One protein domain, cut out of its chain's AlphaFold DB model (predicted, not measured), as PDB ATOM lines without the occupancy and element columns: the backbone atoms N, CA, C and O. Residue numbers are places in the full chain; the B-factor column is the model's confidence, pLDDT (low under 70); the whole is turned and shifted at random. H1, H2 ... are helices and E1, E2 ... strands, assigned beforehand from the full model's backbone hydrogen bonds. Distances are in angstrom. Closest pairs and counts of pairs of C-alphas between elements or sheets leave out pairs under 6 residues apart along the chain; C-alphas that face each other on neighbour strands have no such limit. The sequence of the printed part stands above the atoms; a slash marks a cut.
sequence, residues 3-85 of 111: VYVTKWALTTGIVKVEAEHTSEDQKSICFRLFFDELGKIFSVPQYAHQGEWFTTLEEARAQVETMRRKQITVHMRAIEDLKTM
ATOM      1  N   VAL A   3     203.542 160.774 193.899       95.38
ATOM      2  CA  VAL A   3     204.051 161.066 192.550       95.38
ATOM      3  C   VAL A   3     203.315 162.240 191.907       95.38
ATOM      4  O   VAL A   3     202.202 162.607 192.293       95.38
ATOM      5  N   TYR A   4     203.936 162.801 190.875       96.25
ATOM      6  CA  TYR A   4     203.410 163.859 190.025       96.25
ATOM      7  C   TYR A   4     203.063 163.292 188.649       96.25
ATOM      8  O   TYR A   4     203.950 162.912 187.889       96.25
ATOM      9  N   VAL A   5     201.776 163.243 188.311       95.31
ATOM     10  CA  VAL A   5     201.262 162.717 187.041       95.31
ATOM     11  C   VAL A   5     201.100 163.849 186.029       95.31
ATOM     12  O   VAL A   5     200.442 164.856 186.298       95.31
ATOM     13  N   THR A   6     201.672 163.670 184.839       96.94
ATOM     14  CA  THR A   6     201.671 164.656 183.745       96.94
ATOM     15  C   THR A   6     200.761 164.284 182.577       96.94
ATOM     16  O   THR A   6     200.577 165.105 181.679       96.94
ATOM     17  N   LYS A   7     200.144 163.093 182.592       93.56
ATOM     18  CA  LYS A   7     199.273 162.556 181.525       93.56
ATOM     19  C   LYS A   7     198.247 163.555 180.971       93.56
ATOM     20  O   LYS A   7     198.007 163.590 179.769       93.56
ATOM     21  N   TRP A   8     197.683 164.402 181.834       90.50
ATOM     22  CA  TRP A   8     196.686 165.422 181.469       90.50
ATOM     23  C   TRP A   8     197.151 166.845 181.772       90.50
ATOM     24  O   TRP A   8     196.341 167.755 181.939       90.50
ATOM     25  N   ALA A   9     198.460 167.068 181.858       94.38
ATOM     26  CA  ALA A   9     198.984 168.327 182.366       94.38
ATOM     27  C   ALA A   9     198.623 169.551 181.522       94.38
ATOM     28  O   ALA A   9     198.470 170.637 182.073       94.38
ATOM     29  N   LEU A  10     198.454 169.384 180.207       94.94
ATOM     30  CA  LEU A  10     198.076 170.487 179.319       94.94
ATOM     31  C   LEU A  10     196.589 170.868 179.414       94.94
ATOM     32  O   LEU A  10     196.226 171.943 178.949       94.94
ATOM     33  N   THR A  11     195.738 170.022 180.003       91.38
ATOM     34  CA  THR A  11     194.294 170.290 180.153       91.38
ATOM     35  C   THR A  11     193.892 170.548 181.599       91.38
ATOM     36  O   THR A  11     193.055 171.402 181.864       91.38
ATOM     37  N   THR A  12     194.480 169.806 182.535       86.81
ATOM     38  CA  THR A  12     194.048 169.736 183.939       86.81
ATOM     39  C   THR A  12     195.157 170.154 184.909       86.81
ATOM     40  O   THR A  12     194.895 170.380 186.086       86.81
ATOM     41  N   GLY A  13     196.392 170.306 184.424       91.62
ATOM     42  CA  GLY A  13     197.566 170.555 185.258       91.62
ATOM     43  C   GLY A  13     198.232 169.272 185.765       91.62
ATOM     44  O   GLY A  13     197.751 168.158 185.549       91.62
ATOM     45  N   ILE A  14     199.395 169.435 186.397       95.12
ATOM     46  CA  ILE A  14     200.131 168.325 187.017       95.12
ATOM     47  C   ILE A  14     199.356 167.872 188.252       95.12
ATOM     48  O   ILE A  14     199.110 168.679 189.150       95.12
ATOM     49  N   VAL A  15     199.010 166.589 188.315       92.50
ATOM     50  CA  VAL A  15     198.261 166.037 189.447       92.50
ATOM     51  C   VAL A  15     199.223 165.380 190.425       92.50
ATOM     52  O   VAL A  15     199.993 164.499 190.049       92.50
ATOM     53  N   LYS A  16     199.162 165.790 191.689       93.38
ATOM     54  CA  LYS A  16     199.887 165.147 192.784       93.38
ATOM     55  C   LYS A  16     198.994 164.073 193.409       93.38
ATOM     56  O   LYS A  16     197.890 164.397 193.840       93.38
ATOM     57  N   VAL A  17     199.441 162.820 193.432       91.00
ATOM     58  CA  VAL A  17     198.630 161.676 193.889       91.00
ATOM     59  C   VAL A  17     199.457 160.661 194.662       91.00
ATOM     60  O   VAL A  17     200.667 160.543 194.468       91.00
ATOM     61  N   GLU A  18     198.771 159.871 195.483       91.44
ATOM     62  CA  GLU A  18     199.288 158.585 195.936       91.44
ATOM     63  C   GLU A  18     198.996 157.512 194.880       91.44
ATOM     64  O   GLU A  18     197.879 157.402 194.367       91.44
ATOM     65  N   ALA A  19     200.020 156.733 194.543       91.00
ATOM     66  CA  ALA A  19     199.969 155.706 193.518       91.00
ATOM     67  C   ALA A  19     200.683 154.419 193.950       91.00
ATOM     68  O   ALA A  19     201.593 154.436 194.786       91.00
ATOM     69  N   GLU A  20     200.309 153.309 193.327       91.25
ATOM     70  CA  GLU A  20     200.923 151.991 193.493       91.25
ATOM     71  C   GLU A  20     201.455 151.500 192.148       91.25
ATOM     72  O   GLU A  20     200.848 151.758 191.108       91.25
ATOM     73  N   HIS A  21     202.581 150.787 192.139       90.00
ATOM     74  CA  HIS A  21     203.048 150.140 190.914       90.00
ATOM     75  C   HIS A  21     202.091 149.017 190.513       90.00
ATOM     76  O   HIS A  21     201.651 148.235 191.351       90.00
ATOM     77  N   THR A  22     201.789 148.919 189.221       85.44
ATOM     78  CA  THR A  22     200.861 147.905 188.685       85.44
ATOM     79  C   THR A  22     201.569 146.743 188.013       85.44
ATOM     80  O   THR A  22     200.919 145.835 187.505       85.44
ATOM     81  N   SER A  23     202.894 146.800 187.939       76.81
ATOM     82  CA  SER A  23     203.722 145.834 187.234       76.81
ATOM     83  C   SER A  23     205.019 145.596 187.998       76.81
ATOM     84  O   SER A  23     205.547 146.500 188.647       76.81
ATOM     85  N   GLU A  24     205.547 144.374 187.898       75.62
ATOM     86  CA  GLU A  24     206.833 143.997 188.505       75.62
ATOM     87  C   GLU A  24     207.999 144.821 187.942       75.62
ATOM     88  O   GLU A  24     208.964 145.098 188.647       75.62
ATOM     89  N   ASP A  25     207.882 145.273 186.688       79.25
ATOM     90  CA  ASP A  25     208.864 146.144 186.036       79.25
ATOM     91  C   ASP A  25     208.782 147.615 186.486       79.25
ATOM     92  O   ASP A  25     209.577 148.435 186.030       79.25
ATOM     93  N   GLN A  26     207.823 147.949 187.360       81.44
ATOM     94  CA  GLN A  26     207.596 149.276 187.938       81.44
ATOM     95  C   GLN A  26     207.376 150.403 186.913       81.44
ATOM     96  O   GLN A  26     207.398 151.581 187.268       81.44
ATOM     97  N   LYS A  27     207.106 150.083 185.641       86.12
ATOM     98  CA  LYS A  27     206.944 151.096 184.583       86.12
ATOM     99  C   LYS A  27     205.580 151.761 184.574       86.12
ATOM    100  O   LYS A  27     205.426 152.821 183.973       86.12
ATOM    101  N   SER A  28     204.586 151.143 185.199       90.31
ATOM    102  CA  SER A  28     203.226 151.671 185.256       90.31
ATOM    103  C   SER A  28     202.775 151.835 186.699       90.31
ATOM    104  O   SER A  28     203.142 151.049 187.577       90.31
ATOM    105  N   ILE A  29     201.986 152.878 186.931       91.56
ATOM    106  CA  ILE A  29     201.397 153.188 188.229       91.56
ATOM    107  C   ILE A  29     199.875 153.233 188.112       91.56
ATOM    108  O   ILE A  29     199.340 153.653 187.085       91.56
ATOM    109  N   CYS A  30     199.186 152.833 189.174       91.19
ATOM    110  CA  CYS A  30     197.754 152.997 189.371       91.19
ATOM    111  C   CYS A  30     197.518 154.014 190.480       91.19
ATOM    112  O   CYS A  30     198.131 153.938 191.542       91.19
ATOM    113  N   PHE A  31     196.602 154.943 190.248       88.38
ATOM    114  CA  PHE A  31     196.194 155.953 191.215       88.38
ATOM    115  C   PHE A  31     194.698 156.233 191.089       88.38
ATOM    116  O   PHE A  31     194.035 155.834 190.130       88.38
ATOM    117  N   ARG A  32     194.148 156.937 192.074       83.94
ATOM    118  CA  ARG A  32     192.770 157.429 192.048       83.94
ATOM    119  C   ARG A  32     192.782 158.946 192.158       83.94
ATOM    120  O   ARG A  32     193.573 159.517 192.899       83.94
ATOM    121  N   LEU A  33     191.894 159.586 191.410       76.56
ATOM    122  CA  LEU A  33     191.585 161.007 191.538       76.56
ATOM    123  C   LEU A  33     190.368 161.122 192.470       76.56
ATOM    124  O   LEU A  33     189.315 160.571 192.157       76.56
ATOM    125  N   PHE A  34     190.494 161.743 193.640       67.75
ATOM    126  CA  PHE A  34     189.336 162.020 194.513       67.75
ATOM    127  C   PHE A  34     188.589 163.268 193.975       67.75
ATOM    128  O   PHE A  34     189.128 163.923 193.088       67.75
ATOM    129  N   PHE A  35     187.305 163.532 194.266       58.38
ATOM    130  CA  PHE A  35     186.830 164.245 195.470       58.38
ATOM    131  C   PHE A  35     185.288 164.211 195.621       58.38
ATOM    132  O   PHE A  35     184.580 164.360 194.626       58.38
ATOM    133  N   ASP A  36     184.788 164.182 196.867       49.06
ATOM    134  CA  ASP A  36     183.617 164.973 197.296       49.06
ATOM    135  C   ASP A  36     183.814 165.523 198.733       49.06
ATOM    136  O   ASP A  36     184.706 165.075 199.458       49.06
ATOM    137  N   GLU A  37     182.998 166.508 199.137       56.38
ATOM    138  CA  GLU A  37     183.022 167.154 200.471       56.38
ATOM    139  C   GLU A  37     182.544 166.238 201.622       56.38
ATOM    140  O   GLU A  37     182.582 166.626 202.788       56.38
ATOM    141  N   LEU A  38     182.110 165.013 201.314       57.59
ATOM    142  CA  LEU A  38     181.598 164.007 202.249       57.59
ATOM    143  C   LEU A  38     182.531 162.786 202.374       57.59
ATOM    144  O   LEU A  38     182.195 161.815 203.056       57.59
ATOM    145  N   GLY A  39     183.712 162.824 201.751       52.56
ATOM    146  CA  GLY A  39     184.755 161.810 201.888       52.56
ATOM    147  C   GLY A  39     184.514 160.509 201.113       52.56
ATOM    148  O   GLY A  39     185.128 159.495 201.453       52.56
ATOM    149  N   LYS A  40     183.655 160.486 200.080       52.72
ATOM    150  CA  LYS A  40     183.473 159.286 199.240       52.72
ATOM    151  C   LYS A  40     184.378 159.261 198.006       52.72
ATOM    152  O   LYS A  40     184.600 160.248 197.315       52.72
ATOM    153  N   ILE A  41     184.871 158.058 197.711       51.94
ATOM    154  CA  ILE A  41     185.820 157.752 196.637       51.94
ATOM    155  C   ILE A  41     185.057 157.348 195.371       51.94
ATOM    156  O   ILE A  41     184.535 156.236 195.306       51.94
ATOM    157  N   PHE A  42     185.045 158.196 194.341       57.16
ATOM    158  CA  PHE A  42     184.582 157.814 193.001       57.16
ATOM    159  C   PHE A  42     185.512 158.349 191.911       57.16
ATOM    160  O   PHE A  42     185.213 159.306 191.208       57.16
ATOM    161  N   SER A  43     186.622 157.653 191.700       61.72
ATOM    162  CA  SER A  43     187.174 157.532 190.354       61.72
ATOM    163  C   SER A  43     187.466 156.069 190.057       61.72
ATOM    164  O   SER A  43     187.865 155.292 190.936       61.72
ATOM    165  N   VAL A  44     187.225 155.689 188.802       70.81
ATOM    166  CA  VAL A  44     187.794 154.465 188.241       70.81
ATOM    167  C   VAL A  44     189.319 154.542 188.374       70.81
ATOM    168  O   VAL A  44     189.868 155.632 188.173       70.81
ATOM    169  N   PRO A  45     189.993 153.432 188.733       82.12
ATOM    170  CA  PRO A  45     191.448 153.373 188.759       82.12
ATOM    171  C   PRO A  45     192.038 153.977 187.486       82.12
ATOM    172  O   PRO A  45     191.641 153.622 186.375       82.12
ATOM    173  N   GLN A  46     192.945 154.928 187.665       88.38
ATOM    174  CA  GLN A  46     193.669 155.574 186.587       88.38
ATOM    175  C   GLN A  46     195.069 154.999 186.505       88.38
ATOM    176  O   GLN A  46     195.668 154.663 187.522       88.38
ATOM    177  N   TYR A  47     195.593 154.941 185.288       91.38
ATOM    178  CA  TYR A  47     196.916 154.405 185.015       91.38
ATOM    179  C   TYR A  47     197.777 155.457 184.326       91.38
ATOM    180  O   TYR A  47     197.302 156.147 183.413       91.38
ATOM    181  N   ALA A  48     199.034 155.554 184.749       91.88
ATOM    182  CA  ALA A  48     200.070 156.326 184.076       91.88
ATOM    183  C   ALA A  48     201.274 155.425 183.788       91.88
ATOM    184  O   ALA A  48     201.718 154.660 184.646       91.88
ATOM    185  N   HIS A  49     201.785 155.512 182.566       93.19
ATOM    186  CA  HIS A  49     202.954 154.775 182.103       93.19
ATOM    187  C   HIS A  49     204.238 155.579 182.312       93.19
ATOM    188  O   HIS A  49     204.216 156.764 182.645       93.19
ATOM    189  N   GLN A  50     205.381 154.936 182.098       91.25
ATOM    190  CA  GLN A  50     206.686 155.577 182.180       91.25
ATOM    191  C   GLN A  50     206.733 156.840 181.302       91.25
ATOM    192  O   GLN A  50     206.371 156.807 180.127       91.25
ATOM    193  N   GLY A  51     207.183 157.954 181.884       92.56
ATOM    194  CA  GLY A  51     207.199 159.271 181.232       92.56
ATOM    195  C   GLY A  51     205.913 160.090 181.405       92.56
ATOM    196  O   GLY A  51     205.898 161.273 181.062       92.56
ATOM    197  N   GLU A  52     204.856 159.501 181.971       95.38
ATOM    198  CA  GLU A  52     203.615 160.191 182.355       95.38
ATOM    199  C   GLU A  52     203.535 160.479 183.864       95.38
ATOM    200  O   GLU A  52     202.555 161.065 184.328       95.38
ATOM    201  N   TRP A  53     204.536 160.061 184.641       96.06
ATOM    202  CA  TRP A  53     204.626 160.286 186.081       96.06
ATOM    203  C   TRP A  53     206.080 160.468 186.524       96.06
ATOM    204  O   TRP A  53     206.998 159.945 185.892       96.06
ATOM    205  N   PHE A  54     206.272 161.225 187.606       96.50
ATOM    206  CA  PHE A  54     207.583 161.614 188.129       96.50
ATOM    207  C   PHE A  54     207.568 161.657 189.655       96.50
ATOM    208  O   PHE A  54     206.534 161.931 190.266       96.50
ATOM    209  N   THR A  55     208.716 161.416 190.281       95.88
ATOM    210  CA  THR A  55     208.871 161.493 191.743       95.88
ATOM    211  C   THR A  55     209.151 162.909 192.235       95.88
ATOM    212  O   THR A  55     208.980 163.185 193.418       95.88
ATOM    213  N   THR A  56     209.552 163.821 191.343       97.62
ATOM    214  CA  THR A  56     209.803 165.230 191.673       97.62
ATOM    215  C   THR A  56     208.923 166.171 190.851       97.62
ATOM    216  O   THR A  56     208.537 165.877 189.713       97.62
ATOM    217  N   LEU A  57     208.598 167.332 191.429       97.94
ATOM    218  CA  LEU A  57     207.806 168.354 190.746       97.94
ATOM    219  C   LEU A  57     208.607 169.008 189.615       97.94
ATOM    220  O   LEU A  57     208.042 169.397 188.593       97.94
ATOM    221  N   GLU A  58     209.916 169.143 189.797       98.38
ATOM    222  CA  GLU A  58     210.849 169.719 188.838       98.38
ATOM    223  C   GLU A  58     210.877 168.902 187.542       98.38
ATOM    224  O   GLU A  58     210.701 169.468 186.460       98.38
ATOM    225  N   GLU A  59     211.010 167.575 187.640       97.88
ATOM    226  CA  GLU A  59     210.961 166.673 186.483       97.88
ATOM    227  C   GLU A  59     209.598 166.725 185.791       97.88
ATOM    228  O   GLU A  59     209.525 166.856 184.567       97.88
ATOM    229  N   ALA A  60     208.510 166.709 186.570       97.88
ATOM    230  CA  ALA A  60     207.165 166.828 186.024       97.88
ATOM    231  C   ALA A  60     206.992 168.143 185.246       97.88
ATOM    232  O   ALA A  60     206.492 168.140 184.123       97.88
ATOM    233  N   ARG A  61     207.456 169.275 185.789       98.44
ATOM    234  CA  ARG A  61     207.414 170.579 185.106       98.44
ATOM    235  C   ARG A  61     208.244 170.588 183.825       98.44
ATOM    236  O   ARG A  61     207.772 171.106 182.813       98.44
ATOM    237  N   ALA A  62     209.442 170.007 183.846       98.25
ATOM    238  CA  ALA A  62     210.290 169.900 182.661       98.25
ATOM    239  C   ALA A  62     209.625 169.066 181.552       98.25
ATOM    240  O   ALA A  62     209.641 169.451 180.376       98.25
ATOM    241  N   GLN A  63     208.970 167.964 181.923       97.94
ATOM    242  CA  GLN A  63     208.205 167.152 180.984       97.94
ATOM    243  C   GLN A  63     207.015 167.923 180.411       97.94
ATOM    244  O   GLN A  63     206.807 167.925 179.198       97.94
ATOM    245  N   VAL A  64     206.249 168.617 181.252       97.94
ATOM    246  CA  VAL A  64     205.096 169.411 180.802       97.94
ATOM    247  C   VAL A  64     205.517 170.533 179.865       97.94
ATOM    248  O   VAL A  64     204.835 170.785 178.874       97.94
ATOM    249  N   GLU A  65     206.664 171.165 180.106       98.25
ATOM    250  CA  GLU A  65     207.210 172.160 179.185       98.25
ATOM    251  C   GLU A  65     207.563 171.550 177.823       98.25
ATOM    252  O   GLU A  65     207.272 172.133 176.776       98.25
ATOM    253  N   THR A  66     208.128 170.343 177.823       97.88
ATOM    254  CA  THR A  66     208.411 169.587 176.597       97.88
ATOM    255  C   THR A  66     207.121 169.249 175.844       97.88
ATOM    256  O   THR A  66     207.030 169.477 174.634       97.88
ATOM    257  N   MET A  67     206.086 168.782 176.554       97.06
ATOM    258  CA  MET A  67     204.756 168.526 175.991       97.06
ATOM    259  C   MET A  67     204.149 169.801 175.395       97.06
ATOM    260  O   MET A  67     203.671 169.782 174.262       97.06
ATOM    261  N   ARG A  68     204.217 170.923 176.126       98.06
ATOM    262  CA  ARG A  68     203.697 172.227 175.700       98.06
ATOM    263  C   ARG A  68     204.341 172.680 174.394       98.06
ATOM    264  O   ARG A  68     203.630 173.019 173.453       98.06
ATOM    265  N   ARG A  69     205.675 172.639 174.306       98.19
ATOM    266  CA  ARG A  69     206.415 173.010 173.087       98.19
ATOM    267  C   ARG A  69     206.030 172.132 171.901       98.19
ATOM    268  O   ARG A  69     205.742 172.658 170.832       98.19
ATOM    269  N   LYS A  70     205.959 170.813 172.101       97.38
ATOM    270  CA  LYS A  70     205.540 169.868 171.056       97.38
ATOM    271  C   LYS A  70     204.128 170.174 170.552       97.38
ATOM    272  O   LYS A  70     203.909 170.197 169.344       97.38
ATOM    273  N   GLN A  71     203.190 170.447 171.461       97.38
ATOM    274  CA  GLN A  71     201.808 170.773 171.111       97.38
ATOM    275  C   GLN A  71     201.717 172.082 170.314       97.38
ATOM    276  O   GLN A  71     201.001 172.141 169.316       97.38
ATOM    277  N   ILE A  72     202.492 173.104 170.697       97.62
ATOM    278  CA  ILE A  72     202.602 174.361 169.943       97.62
ATOM    279  C   ILE A  72     203.092 174.087 168.518       97.62
ATOM    280  O   ILE A  72     202.464 174.543 167.569       97.62
ATOM    281  N   THR A  73     204.163 173.307 168.347       97.75
ATOM    282  CA  THR A  73     204.692 172.977 167.014       97.75
ATOM    283  C   THR A  73     203.662 172.254 166.144       97.75
ATOM    284  O   THR A  73     203.507 172.593 164.972       97.75
ATOM    285  N   VAL A  74     202.929 171.291 166.711       97.31
ATOM    286  CA  VAL A  74     201.859 170.574 165.996       97.31
ATOM    287  C   VAL A  74     200.760 171.539 165.552       97.31
ATOM    288  O   VAL A  74     200.355 171.511 164.392       97.31
ATOM    289  N   HIS A  75     200.308 172.423 166.442       97.44
ATOM    290  CA  HIS A  75     199.272 173.398 166.107       97.44
ATOM    291  C   HIS A  75     199.730 174.425 165.078       97.44
ATOM    292  O   HIS A  75     198.964 174.753 164.179       97.44
ATOM    293  N   MET A  76     200.974 174.898 165.160       97.81
ATOM    294  CA  MET A  76     201.533 175.791 164.147       97.81
ATOM    295  C   MET A  76     201.533 175.133 162.768       97.81
ATOM    296  O   MET A  76     201.096 175.755 161.808       97.81
ATOM    297  N   ARG A  77     201.949 173.865 162.673       97.19
ATOM    298  CA  ARG A  77     201.909 173.126 161.407       97.19
ATOM    299  C   ARG A  77     200.486 172.996 160.868       97.19
ATOM    300  O   ARG A  77     200.262 173.297 159.707       97.19
ATOM    301  N   ALA A  78     199.526 172.637 161.721       97.12
ATOM    302  CA  ALA A  78     198.123 172.552 161.320       97.12
ATOM    303  C   ALA A  78     197.571 173.900 160.820       97.12
ATOM    304  O   ALA A  78     196.789 173.932 159.876       97.12
ATOM    305  N   ILE A  79     197.986 175.018 161.426       97.69
ATOM    306  CA  ILE A  79     197.622 176.363 160.962       97.69
ATOM    307  C   ILE A  79     198.217 176.648 159.579       97.69
ATOM    308  O   ILE A  79     197.514 177.187 158.729       97.69
ATOM    309  N   GLU A  80     199.482 176.298 159.336       97.19
ATOM    310  CA  GLU A  80     200.093 176.471 158.012       97.19
ATOM    311  C   GLU A  80     199.410 175.603 156.950       97.19
ATOM    312  O   GLU A  80     199.066 176.116 155.887       97.19
ATOM    313  N   ASP A  81     199.105 174.343 157.268       96.00
ATOM    314  CA  ASP A  81     198.379 173.445 156.364       96.00
ATOM    315  C   ASP A  81     196.996 174.030 156.001       96.00
ATOM    316  O   ASP A  81     196.588 173.997 154.839       96.00
ATOM    317  N   LEU A  82     196.295 174.635 156.971       96.62
ATOM    318  CA  LEU A  82     195.011 175.315 156.751       96.62
ATOM    319  C   LEU A  82     195.135 176.580 155.893       96.62
ATOM    320  O   LEU A  82     194.233 176.863 155.110       96.62
ATOM    321  N   LYS A  83     196.226 177.346 156.014       95.69
ATOM    322  CA  LYS A  83     196.453 178.546 155.186       95.69
ATOM    323  C   LYS A  83     196.630 178.205 153.709       95.69
ATOM    324  O   LYS A  83     196.272 179.019 152.864       95.69
ATOM    325  N   THR A  84     197.190 177.035 153.406       95.25
ATOM    326  CA  THR A  84     197.415 176.560 152.031       95.25
ATOM    327  C   THR A  84     196.318 175.623 151.527       95.25
ATOM    328  O   THR A  84     196.412 175.127 150.408       95.25
ATOM    329  N   MET A  85     195.300 175.338 152.344       94.56
ATOM    330  CA  MET A  85     194.225 174.421 151.984       94.56
ATOM    331  C   MET A  85     193.304 175.058 150.943       94.56
ATOM    332  O   MET A  85     192.587 176.017 151.227       94.56
TER     333      MET A  85
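Overview. This is residues 3 to 85 of the 111 residues of an uncharacterized protein of Ectothiorhodospira magna (UniProt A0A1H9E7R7). A small, strongly twisted sheet of four strands, curled like part of a barrel, makes a head; the long helix H2 begins near its edge strand E1 and runs off as an arm, with residues 72 to 85 sticking out. The short helix H1 packs on H2. The printed part has 83 residues, in the order E1 H1 E2 E3 E4 H2; the sheet runs E1 E2 E3 E4, antiparallel, and the class is mixed. The whole is loose and elongated, with a radius of gyration of the C-alphas of 16.3 A and spans of 52 by 33 by 22 A.

Along the chain. Find C-alpha 3 at (204.051, 161.066, 192.550), where E1, residues 3 to 5, begins. E2 is residues 15 to 21, 16.7 A long; E3 is residues 28 to 31, and E4 residues 46 to 49. H1 is residues 9 to 12. H2, residues 57 to 83, runs 38.7 A to C-alpha 83 at (196.453, 178.546, 155.186).

Arrangement. E2, E3 and E4 form a meander, each strand the antiparallel neighbour of the one before. Look for N 5 and O 15 at 2.8 A between E1 and E2, N 30 and O 20 at 2.8 A in the hairpin E2 and E3, and N 46 and O 31 at 2.8 A in the hairpin E3 and E4. H2 only grazes the sheet with residues 57 to 64; the closest C-alphas of E1 and H2, Tyr 4 and Ala 60, are 6.2 A apart. H1 touches residues 64 to 68 of H2, closest at the C-alphas of Ala 9 and Val 64, 6.4 A. In H2 every O i to N i+4 pair is within hydrogen-bond range; H1 is too short for such a pair, and its one O i to N i+3 pair is not within range.

Size, cuts and confidence. The C-alphas farthest apart, Leu 38 and Thr 84, are 54.1 A apart. The printed part has no cut. The link E3 to E4 is long, and its residues 34 to 43 are under 70 in pLDDT.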